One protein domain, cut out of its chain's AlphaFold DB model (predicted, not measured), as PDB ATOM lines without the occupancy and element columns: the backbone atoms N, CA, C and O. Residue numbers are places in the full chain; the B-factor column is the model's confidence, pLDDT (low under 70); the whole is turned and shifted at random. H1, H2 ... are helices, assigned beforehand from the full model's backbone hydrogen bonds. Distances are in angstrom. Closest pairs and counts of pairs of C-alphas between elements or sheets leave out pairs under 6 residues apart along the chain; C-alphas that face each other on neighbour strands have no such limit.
ATOM      1  N   ILE A  42      33.084  44.680 -47.886       65.69
ATOM      2  CA  ILE A  42      31.950  44.539 -48.810       65.69
ATOM      3  C   ILE A  42      32.197  45.361 -50.076       65.69
ATOM      4  O   ILE A  42      31.972  44.867 -51.179       65.69
ATOM      5  N   LEU A  43      32.709  46.584 -49.933       66.62
ATOM      6  CA  LEU A  43      32.971  47.461 -51.075       66.62
ATOM      7  C   LEU A  43      34.148  46.970 -51.931       66.62
ATOM      8  O   LEU A  43      34.103  47.080 -53.154       66.62
ATOM      9  N   GLU A  44      35.188  46.400 -51.321       68.12
ATOM     10  CA  GLU A  44      36.286  45.746 -52.042       68.12
ATOM     11  C   GLU A  44      35.787  44.552 -52.862       68.12
ATOM     12  O   GLU A  44      36.077  44.459 -54.056       68.12
ATOM     13  N   LEU A  45      34.960  43.690 -52.260       66.69
ATOM     14  CA  LEU A  45      34.347  42.562 -52.963       66.69
ATOM     15  C   LEU A  45      33.415  43.026 -54.097       66.69
ATOM     16  O   LEU A  45      33.403  42.415 -55.166       66.69
ATOM     17  N   GLN A  46      32.692  44.138 -53.915       65.62
ATOM     18  CA  GLN A  46      31.890  44.753 -54.977       65.62
ATOM     19  C   GLN A  46      32.753  45.272 -56.132       65.62
ATOM     20  O   GLN A  46      32.382  45.070 -57.284       65.62
ATOM     21  N   LYS A  47      33.921  45.878 -55.871       71.19
ATOM     22  CA  LYS A  47      34.839  46.329 -56.938       71.19
ATOM     23  C   LYS A  47      35.315  45.168 -57.811       71.19
ATOM     24  O   LYS A  47      35.370  45.302 -59.038       71.19
ATOM     25  N   ASP A  48      35.630  44.029 -57.202       67.69
ATOM     26  CA  ASP A  48      36.023  42.824 -57.936       67.69
ATOM     27  C   ASP A  48      34.850  42.239 -58.732       67.69
ATOM     28  O   ASP A  48      35.011  41.854 -59.895       67.69
ATOM     29  N   GLN A  49      33.646  42.262 -58.154       64.12
ATOM     30  CA  GLN A  49      32.423  41.846 -58.831       64.12
ATOM     31  C   GLN A  49      32.091  42.742 -60.031       64.12
ATOM     32  O   GLN A  49      31.763  42.222 -61.096       64.12
ATOM     33  N   THR A  50      32.227  44.067 -59.912       66.31
ATOM     34  CA  THR A  50      31.967  45.013 -61.009       66.31
ATOM     35  C   THR A  50      32.897  44.763 -62.189       66.31
ATOM     36  O   THR A  50      32.445  44.780 -63.328       66.31
ATOM     37  N   LYS A  51      34.181  44.461 -61.961       68.75
ATOM     38  CA  LYS A  51      35.120  44.160 -63.058       68.75
ATOM     39  C   LYS A  51      34.728  42.901 -63.831       68.75
ATOM     40  O   LYS A  51      34.780  42.897 -65.060       68.75
ATOM     41  N   LEU A  52      34.331  41.844 -63.121       66.31
ATOM     42  CA  LEU A  52      33.892  40.588 -63.735       66.31
ATOM     43  C   LEU A  52      32.544  40.751 -64.445       66.31
ATOM     44  O   LEU A  52      32.400  40.329 -65.589       66.31
ATOM     45  N   PHE A  53      31.593  41.428 -63.806       66.06
ATOM     46  CA  PHE A  53      30.272  41.694 -64.364       66.06
ATOM     47  C   PHE A  53      30.339  42.579 -65.609       66.06
ATOM     48  O   PHE A  53      29.717  42.259 -66.614       66.06
ATOM     49  N   MET A  54      31.142  43.648 -65.592       65.56
ATOM     50  CA  MET A  54      31.332  44.509 -66.762       65.56
ATOM     51  C   MET A  54      32.001  43.745 -67.905       65.56
ATOM     52  O   MET A  54      31.569  43.857 -69.047       65.56
ATOM     53  N   ARG A  55      32.997  42.896 -67.617       66.56
ATOM     54  CA  ARG A  55      33.574  42.008 -68.637       66.56
ATOM     55  C   ARG A  55      32.513  41.090 -69.243       66.56
ATOM     56  O   ARG A  55      32.488  40.922 -70.456       66.56
ATOM     57  N   GLU A  56      31.636  40.516 -68.426       64.12
ATOM     58  CA  GLU A  56      30.579  39.627 -68.904       64.12
ATOM     59  C   GLU A  56      29.512  40.383 -69.717       64.12
ATOM     60  O   GLU A  56      29.163  39.933 -70.809       64.12
ATOM     61  N   LEU A  57      29.089  41.571 -69.266       64.12
ATOM     62  CA  LEU A  57      28.158  42.456 -69.976       64.12
ATOM     63  C   LEU A  57      28.687  42.912 -71.343       64.12
ATOM     64  O   LEU A  57      27.952  42.867 -72.326       64.12
ATOM     65  N   TYR A  58      29.954  43.326 -71.422       62.28
ATOM     66  CA  TYR A  58      30.558  43.821 -72.666       62.28
ATOM     67  C   TYR A  58      31.136  42.714 -73.557       62.28
ATOM     68  O   TYR A  58      31.556  42.995 -74.675       62.28
ATOM     69  N   SER A  59      31.130  41.449 -73.115       62.72
ATOM     70  CA  SER A  59      31.635  40.318 -73.913       62.72
ATOM     71  C   SER A  59      30.726  39.898 -75.078       62.72
ATOM     72  O   SER A  59      31.052  38.952 -75.790       62.72
ATOM     73  N   GLY A  60      29.581  40.564 -75.280       57.78
ATOM     74  CA  GLY A  60      28.659  40.243 -76.375       57.78
ATOM     75  C   GLY A  60      28.010  38.859 -76.251       57.78
ATOM     76  O   GLY A  60      27.512  38.319 -77.238       57.78
ATOM     77  N   LYS A  61      28.012  38.255 -75.053       57.84
ATOM     78  CA  LYS A  61      27.370  36.958 -74.809       57.84
ATOM     79  C   LYS A  61      25.855  37.086 -74.984       57.84
ATOM     80  O   LYS A  61      25.178  37.789 -74.235       57.84
ATOM     81  N   SER A  62      25.312  36.358 -75.957       57.91
ATOM     82  CA  SER A  62      23.873  36.215 -76.180       57.91
ATOM     83  C   SER A  62      23.165  35.761 -74.898       57.91
ATOM     84  O   SER A  62      23.679  34.902 -74.187       57.91
ATOM     85  N   ILE A  63      21.944  36.249 -74.641       58.38
ATOM     86  CA  ILE A  63      21.112  35.910 -73.461       58.38
ATOM     87  C   ILE A  63      21.058  34.390 -73.181       58.38
ATOM     88  O   ILE A  63      21.015  33.970 -72.028       58.38
ATOM     89  N   LYS A  64      21.150  33.555 -74.227       60.00
ATOM     90  CA  LYS A  64      21.195  32.082 -74.161       60.00
ATOM     91  C   LYS A  64      22.400  31.510 -73.388       60.00
ATOM     92  O   LYS A  64      22.286  30.439 -72.805       60.00
ATOM     93  N   SER A  65      23.529  32.220 -73.326       61.44
ATOM     94  CA  SER A  65      24.719  31.818 -72.557       61.44
ATOM     95  C   SER A  65      24.546  31.988 -71.040       61.44
ATOM     96  O   SER A  65      25.352  31.436 -70.294       61.44
ATOM     97  N   ARG A  66      23.502  32.692 -70.575       58.25
ATOM     98  CA  ARG A  66      23.212  32.915 -69.144       58.25
ATOM     99  C   ARG A  66      22.989  31.611 -68.363       58.25
ATOM    100  O   ARG A  66      23.187  31.588 -67.155       58.25
ATOM    101  N   PHE A  67      22.600  30.536 -69.050       58.94
ATOM    102  CA  PHE A  67      22.332  29.222 -68.454       58.94
ATOM    103  C   PHE A  67      23.539  28.276 -68.462       58.94
ATOM    104  O   PHE A  67      23.426  27.149 -67.989       58.94
ATOM    105  N   ILE A  68      24.689  28.706 -68.989       62.62
ATOM    106  CA  ILE A  68      25.910  27.895 -69.016       62.62
ATOM    107  C   ILE A  68      26.773  28.303 -67.819       62.62
ATOM    108  O   ILE A  68      27.263  29.434 -67.793       62.62
ATOM    109  N   PRO A  69      27.004  27.414 -66.833       65.75
ATOM    110  CA  PRO A  69      27.852  27.724 -65.690       65.75
ATOM    111  C   PRO A  69      29.299  27.940 -66.144       65.75
ATOM    112  O   PRO A  69      30.062  26.991 -66.331       65.75
ATOM    113  N   THR A  70      29.704  29.195 -66.329       72.38
ATOM    114  CA  THR A  70      31.093  29.523 -66.662       72.38
ATOM    115  C   THR A  70      31.941  29.635 -65.393       72.38
ATOM    116  O   THR A  70      31.430  29.836 -64.288       72.38
ATOM    117  N   LYS A  71      33.269  29.524 -65.533       76.88
ATOM    118  CA  LYS A  71      34.199  29.751 -64.411       76.88
ATOM    119  C   LYS A  71      34.047  31.159 -63.817       76.88
ATOM    120  O   LYS A  71      34.235  31.327 -62.618       76.88
ATOM    121  N   GLU A  72      33.709  32.152 -64.638       71.56
ATOM    122  CA  GLU A  72      33.477  33.531 -64.192       71.56
ATOM    123  C   GLU A  72      32.158  33.649 -63.421       71.56
ATOM    124  O   GLU A  72      32.152  34.185 -62.315       71.56
ATOM    125  N   SER A  73      31.077  33.044 -63.926       72.06
ATOM    126  CA  SER A  73      29.775  33.043 -63.247       72.06
ATOM    127  C   SER A  73      29.846  32.350 -61.878       72.06
ATOM    128  O   SER A  73      29.271  32.844 -60.912       72.06
ATOM    129  N   LYS A  74      30.621  31.260 -61.747       80.62
ATOM    130  CA  LYS A  74      30.871  30.602 -60.446       80.62
ATOM    131  C   LYS A  74      31.587  31.523 -59.453       80.62
ATOM    132  O   LYS A  74      31.149  31.638 -58.314       80.62
ATOM    133  N   LYS A  75      32.633  32.231 -59.893       80.06
ATOM    134  CA  LYS A  75      33.349  33.206 -59.051       80.06
ATOM    135  C   LYS A  75      32.444  34.349 -58.592       80.06
ATOM    136  O   LYS A  75      32.534  34.762 -57.441       80.06
ATOM    137  N   ILE A  76      31.561  34.843 -59.464       74.81
ATOM    138  CA  ILE A  76      30.578  35.871 -59.096       74.81
ATOM    139  C   ILE A  76      29.645  35.350 -57.996       74.81
ATOM    140  O   ILE A  76      29.437  36.047 -57.008       74.81
ATOM    141  N   VAL A  77      29.133  34.121 -58.125       81.06
ATOM    142  CA  VAL A  77      28.282  33.502 -57.093       81.06
ATOM    143  C   VAL A  77      29.030  33.355 -55.763       81.06
ATOM    144  O   VAL A  77      28.496  33.739 -54.728       81.06
ATOM    145  N   GLU A  78      30.278  32.881 -55.772       84.69
ATOM    146  CA  GLU A  78      31.097  32.768 -54.552       84.69
ATOM    147  C   GLU A  78      31.318  34.121 -53.860       84.69
ATOM    148  O   GLU A  78      31.269  34.213 -52.632       84.69
ATOM    149  N   ILE A  79      31.558  35.182 -54.635       77.12
ATOM    150  CA  ILE A  79      31.697  36.544 -54.107       77.12
ATOM    151  C   ILE A  79      30.363  37.023 -53.517       77.12
ATOM    152  O   ILE A  79      30.354  37.542 -52.401       77.12
ATOM    153  N   CYS A  80      29.240  36.799 -54.209       78.62
ATOM    154  CA  CYS A  80      27.905  37.122 -53.705       78.62
ATOM    155  C   CYS A  80      27.616  36.433 -52.369       78.62
ATOM    156  O   CYS A  80      27.134  37.086 -51.447       78.62
ATOM    157  N   GLU A  81      27.928  35.143 -52.240       85.50
ATOM    158  CA  GLU A  81      27.708  34.410 -50.990       85.50
ATOM    159  C   GLU A  81      28.570  34.956 -49.850       85.50
ATOM    160  O   GLU A  81      28.066  35.182 -48.751       85.50
ATOM    161  N   LYS A  82      29.839  35.288 -50.113       84.44
ATOM    162  CA  LYS A  82      30.700  35.950 -49.118       84.44
ATOM    163  C   LYS A  82      30.129  37.291 -48.665       84.44
ATOM    164  O   LYS A  82      30.082  37.555 -47.467       84.44
ATOM    165  N   ILE A  83      29.658  38.115 -49.601       81.19
ATOM    166  CA  ILE A  83      29.008  39.393 -49.287       81.19
ATOM    167  C   ILE A  83      27.749  39.159 -48.436       81.19
ATOM    168  O   ILE A  83      27.553  39.840 -47.430       81.19
ATOM    169  N   ARG A  84      26.913  38.172 -48.790       83.12
ATOM    170  CA  ARG A  84      25.703  37.823 -48.026       83.12
ATOM    171  C   ARG A  84      26.031  37.373 -46.605       83.12
ATOM    172  O   ARG A  84      25.325  37.777 -45.684       83.12
ATOM    173  N   MET A  85      27.072  36.561 -46.411       87.12
ATOM    174  CA  MET A  85      27.508  36.133 -45.076       87.12
ATOM    175  C   MET A  85      27.944  37.325 -44.220       87.12
ATOM    176  O   MET A  85      27.444  37.474 -43.110       87.12
ATOM    177  N   LEU A  86      28.768  38.225 -44.768       83.38
ATOM    178  CA  LEU A  86      29.206  39.434 -44.061       83.38
ATOM    179  C   LEU A  86      28.023  40.323 -43.653       83.38
ATOM    180  O   LEU A  86      27.965  40.801 -42.521       83.38
ATOM    181  N   PHE A  87      27.042  40.506 -44.541       83.81
ATOM    182  CA  PHE A  87      25.827  41.245 -44.196       83.81
ATOM    183  C   PHE A  87      25.026  40.567 -43.084       83.81
ATOM    184  O   PHE A  87      24.548  41.251 -42.183       83.81
ATOM    185  N   ARG A  88      24.882  39.236 -43.118       87.25
ATOM    186  CA  ARG A  88      24.180  38.495 -42.058       87.25
ATOM    187  C   ARG A  88      24.872  38.660 -40.711       87.25
ATOM    188  O   ARG A  88      24.201  38.978 -39.737       87.25
ATOM    189  N   GLU A  89      26.190  38.487 -40.663       85.31
ATOM    190  CA  GLU A  89      26.979  38.676 -39.441       85.31
ATOM    191  C   GLU A  89      26.792  40.085 -38.868       85.31
ATOM    192  O   GLU A  89      26.546  40.245 -37.672       85.31
ATOM    193  N   PHE A  90      26.821  41.102 -39.732       80.81
ATOM    194  CA  PHE A  90      26.629  42.492 -39.334       80.81
ATOM    195  C   PHE A  90      25.217  42.766 -38.793       80.81
ATOM    196  O   PHE A  90      25.061  43.399 -37.747       80.81
ATOM    197  N   ILE A  91      24.183  42.247 -39.462       85.69
ATOM    198  CA  ILE A  91      22.787  42.355 -39.013       85.69
ATOM    199  C   ILE A  91      22.612  41.693 -37.642       85.69
ATOM    200  O   ILE A  91      22.011  42.285 -36.747       85.69
ATOM    201  N   GLU A  92      23.150  40.488 -37.450       86.75
ATOM    202  CA  GLU A  92      23.034  39.753 -36.186       86.75
ATOM    203  C   GLU A  92      23.793  40.434 -35.044       86.75
ATOM    204  O   GLU A  92      23.284  40.532 -33.925       86.75
ATOM    205  N   MET A  93      24.982  40.978 -35.321       83.94
ATOM    206  CA  MET A  93      25.691  41.840 -34.376       83.94
ATOM    207  C   MET A  93      24.812  43.028 -33.969       83.94
ATOM    208  O   MET A  93      24.673  43.322 -32.780       83.94
ATOM    209  N   ARG A  94      24.164  43.685 -34.940       81.38
ATOM    210  CA  ARG A  94      23.371  44.882 -34.672       81.38
ATOM    211  C   ARG A  94      22.080  44.598 -33.913       81.38
ATOM    212  O   ARG A  94      21.757  45.365 -33.007       81.38
ATOM    213  N   LYS A  95      21.397  43.488 -34.211       83.56
ATOM    214  CA  LYS A  95      20.241  42.997 -33.442       83.56
ATOM    215  C   LYS A  95      20.589  42.790 -31.968       83.56
ATOM    216  O   LYS A  95      19.839  43.227 -31.101       83.56
ATOM    217  N   LYS A  96      21.747  42.187 -31.672       82.94
ATOM    218  CA  LYS A  96      22.214  41.990 -30.287       82.94
ATOM    219  C   LYS A  96      22.439  43.319 -29.561       82.94
ATOM    220  O   LYS A  96      22.039  43.456 -28.410       82.94
ATOM    221  N   SER A  97      23.034  44.305 -30.234       75.81
ATOM    222  CA  SER A  97      23.246  45.647 -29.669       75.81
ATOM    223  C   SER A  97      21.972  46.496 -29.586       75.81
ATOM    224  O   SER A  97      21.936  47.456 -28.827       75.81
ATOM    225  N   PHE A  98      20.931  46.173 -30.355       70.75
ATOM    226  CA  PHE A  98      19.653  46.890 -30.327       70.75
ATOM    227  C   PHE A  98      18.908  46.669 -28.999       70.75
ATOM    228  O   PHE A  98      18.359  47.608 -28.430       70.75
ATOM    229  N   GLY A  99      18.949  45.446 -28.455       63.34
ATOM    230  CA  GLY A  99      18.264  45.089 -27.207       63.34
ATOM    231  C   GLY A  99      18.817  45.755 -25.939       63.34
ATOM    232  O   GLY A  99      18.160  45.724 -24.905       63.34
ATOM    233  N   THR A 100      20.001  46.375 -25.997       61.41
ATOM    234  CA  THR A 100      20.638  47.031 -24.841       61.41
ATOM    235  C   THR A 100      20.346  48.534 -24.743       61.41
ATOM    236  O   THR A 100      20.893  49.199 -23.867       61.41
ATOM    237  N   GLY A 101      19.493  49.088 -25.618       60.06
ATOM    238  CA  GLY A 101      19.032  50.487 -25.560       60.06
ATOM    239  C   GLY A 101      20.095  51.544 -25.888       60.06
ATOM    240  O   GLY A 101      19.844  52.737 -25.748       60.06
ATOM    241  N   ASN A 102      21.284  51.123 -26.329       55.03
ATOM    242  CA  ASN A 102      22.482  51.966 -26.336       55.03
ATOM    243  C   ASN A 102      22.845  52.551 -27.713       55.03
ATOM    244  O   ASN A 102      23.957  53.038 -27.908       55.03
ATOM    245  N   THR A 103      21.947  52.485 -28.699       60.12
ATOM    246  CA  THR A 103      22.284  52.843 -30.082       60.12
ATOM    247  C   THR A 103      21.264  53.774 -30.723       60.12
ATOM    248  O   THR A 103      20.084  53.442 -30.795       60.12
ATOM    249  N   LYS A 104      21.732  54.912 -31.254       64.75
ATOM    250  CA  LYS A 104      20.936  55.777 -32.137       64.75
ATOM    251  C   LYS A 104      20.645  55.008 -33.432       64.75
ATOM    252  O   LYS A 104      21.580  54.688 -34.157       64.75
ATOM    253  N   ASN A 105      19.380  54.702 -33.710       68.94
ATOM    254  CA  ASN A 105      18.945  53.911 -34.870       68.94
ATOM    255  C   ASN A 105      18.568  54.803 -36.060       68.94
ATOM    256  O   ASN A 105      17.546  54.602 -36.704       68.94
ATOM    257  N   ASN A 106      19.380  55.823 -36.325       82.88
ATOM    258  CA  ASN A 106      19.081  56.807 -37.367       82.88
ATOM    259  C   ASN A 106      19.695  56.419 -38.723       82.88
ATOM    260  O   ASN A 106      19.573  57.172 -39.688       82.88
ATOM    261  N   ASP A 107      20.384  55.280 -38.784       88.25
ATOM    262  CA  ASP A 107      20.866  54.661 -40.016       88.25
ATOM    263  C   ASP A 107      19.806  53.724 -40.616       88.25
ATOM    264  O   ASP A 107      18.906  53.245 -39.921       88.25
ATOM    265  N   LEU A 108      19.906  53.461 -41.922       91.12
ATOM    266  CA  LEU A 108      18.914  52.660 -42.647       91.12
ATOM    267  C   LEU A 108      18.698  51.272 -42.023       91.12
ATOM    268  O   LEU A 108      17.557  50.827 -41.914       91.12
ATOM    269  N   LEU A 109      19.767  50.577 -41.621       88.25
ATOM    270  CA  LEU A 109      19.652  49.260 -40.998       88.25
ATOM    271  C   LEU A 109      18.934  49.340 -39.645       88.25
ATOM    272  O   LEU A 109      18.079  48.502 -39.366       88.25
ATOM    273  N   GLY A 110      19.255  50.341 -38.827       86.75
ATOM    274  CA  GLY A 110      18.569  50.621 -37.568       86.75
ATOM    275  C   GLY A 110      17.065  50.812 -37.765       86.75
ATOM    276  O   GLY A 110      16.281  50.153 -37.082       86.75
ATOM    277  N   LEU A 111      16.674  51.622 -38.752       89.38
ATOM    278  CA  LEU A 111      15.268  51.863 -39.101       89.38
ATOM    279  C   LEU A 111      14.551  50.585 -39.566       89.38
ATOM    280  O   LEU A 111      13.421  50.320 -39.157       89.38
ATOM    281  N   LEU A 112      15.205  49.764 -40.395       90.06
ATOM    282  CA  LEU A 112      14.643  48.492 -40.865       90.06
ATOM    283  C   LEU A 112      14.460  47.481 -39.722       90.06
ATOM    284  O   LEU A 112      13.456  46.771 -39.681       90.06
ATOM    285  N   LEU A 113      15.410  47.416 -38.784       87.62
ATOM    286  CA  LEU A 113      15.303  46.549 -37.608       87.62
ATOM    287  C   LEU A 113      14.164  46.988 -36.682       87.62
ATOM    288  O   LEU A 113      13.399  46.141 -36.224       87.62
ATOM    289  N   GLU A 114      14.023  48.290 -36.443       85.44
ATOM    290  CA  GLU A 114      12.936  48.846 -35.634       85.44
ATOM    291  C   GLU A 114      11.562  48.568 -36.257       85.44
ATOM    292  O   GLU A 114      10.651  48.106 -35.569       85.44
ATOM    293  N   SER A 115      11.431  48.758 -37.573       85.75
ATOM    294  CA  SER A 115      10.200  48.439 -38.307       85.75
ATOM    295  C   SER A 115       9.812  46.964 -38.170       85.75
ATOM    296  O   SER A 115       8.656  46.664 -37.873       85.75
ATOM    297  N   ASN A 116      10.770  46.045 -38.337       85.81
ATOM    298  CA  ASN A 116      10.506  44.606 -38.232       85.81
ATOM    299  C   ASN A 116      10.059  44.197 -36.817       85.81
ATOM    300  O   ASN A 116       9.144  43.393 -36.667       85.81
ATOM    301  N   LEU A 117      10.666  44.766 -35.768       81.50
ATOM    302  CA  LEU A 117      10.271  44.487 -34.380       81.50
ATOM    303  C   LEU A 117       8.852  44.983 -34.075       81.50
ATOM    304  O   LEU A 117       8.070  44.296 -33.410       81.50
ATOM    305  N   ASN A 118       8.500  46.164 -34.584       80.06
ATOM    306  CA  ASN A 118       7.154  46.709 -34.442       80.06
ATOM    307  C   ASN A 118       6.119  45.803 -35.128       80.06
ATOM    308  O   ASN A 118       5.079  45.515 -34.534       80.06
ATOM    309  N   GLU A 119       6.422  45.294 -36.322       79.69
ATOM    310  CA  GLU A 119       5.560  44.355 -37.047       79.69
ATOM    311  C   GLU A 119       5.355  43.033 -36.287       79.69
ATOM    312  O   GLU A 119       4.215  42.588 -36.119       79.69
ATOM    313  N   GLU A 120       6.416  42.434 -35.736       77.44
ATOM    314  CA  GLU A 120       6.304  41.228 -34.898       77.44
ATOM    315  C   GLU A 120       5.401  41.467 -33.678       77.44
ATOM    316  O   GLU A 120       4.550  40.631 -33.351       77.44
ATOM    317  N   SER A 121       5.524  42.632 -33.031       72.44
ATOM    318  CA  SER A 121       4.698  42.997 -31.875       72.44
ATOM    319  C   SER A 121       3.211  43.144 -32.235       72.44
ATOM    320  O   SER A 121       2.338  42.688 -31.487       72.44
ATOM    321  N   ILE A 122       2.917  43.717 -33.409       72.75
ATOM    322  CA  ILE A 122       1.560  43.869 -33.945       72.75
ATOM    323  C   ILE A 122       0.980  42.497 -34.279       72.75
ATOM    324  O   ILE A 122      -0.144  42.196 -33.883       72.75
TER     325      ILE A 122
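What this domain is: This is residues 42 to 122 of the 133 residues of an uncharacterized protein of Kingdonia uniflora (UniProt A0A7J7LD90). What shape is this? H1 starts beside the middle of the long helix H3 and runs to one end of it, the small H2 sits in the turn there, and H3 runs back along the longest axis. Past the far end of H3, the chain folds back into H4, which slants off steeply with residues 115 to 122 sticking out. What builds it, and how large is it? The printed part has 81 residues with four named helices, H1, H2, H3 and H4 in that order, and no named strand, an all helix class. It is extended, with a radius of gyration of the C-alphas of 18.4 A and spans of 52 by 28 by 18 A.

How they stand to each other: What does H1, residues 42 to 58, touch? It touches H3, residues 71 to 98, at a shallow tilt of 29 degrees, opposite ways; their closest C-alphas, of Ile 42 and Ile 83, are 5.9 A apart. Where are the others? H2, residues 63 to 67, is apart from H1 and H3. H4, residues 108 to 122, is close but not clearly touching H3, at a steep tilt of 65 degrees; the closest C-alphas, of Lys 95 and Leu 113, are 7.4 A apart. How do the backbones run? In H1, H3 and H4 every O i to N i+4 pair is within hydrogen-bond range; in H2 0 of 1 is, and 1 of 2 O i to N i+3 pairs.

Where its parts are: Where does H1 begin? C-alpha 42 is at (31.950, 44.539, -48.810), and H1 is 23.9 A long. How long are the others? H2 is 8.4 A, H3 40.8 A and H4 21.3 A, ending at C-alpha 122, (1.560, 43.869, -33.945).

The domain as a whole: Is there a cut or a long link? The printed part has no cut, and no link is long. Where is confidence low? Residues 42 to 46, 48 to 69 and 99 to 105 are under 70.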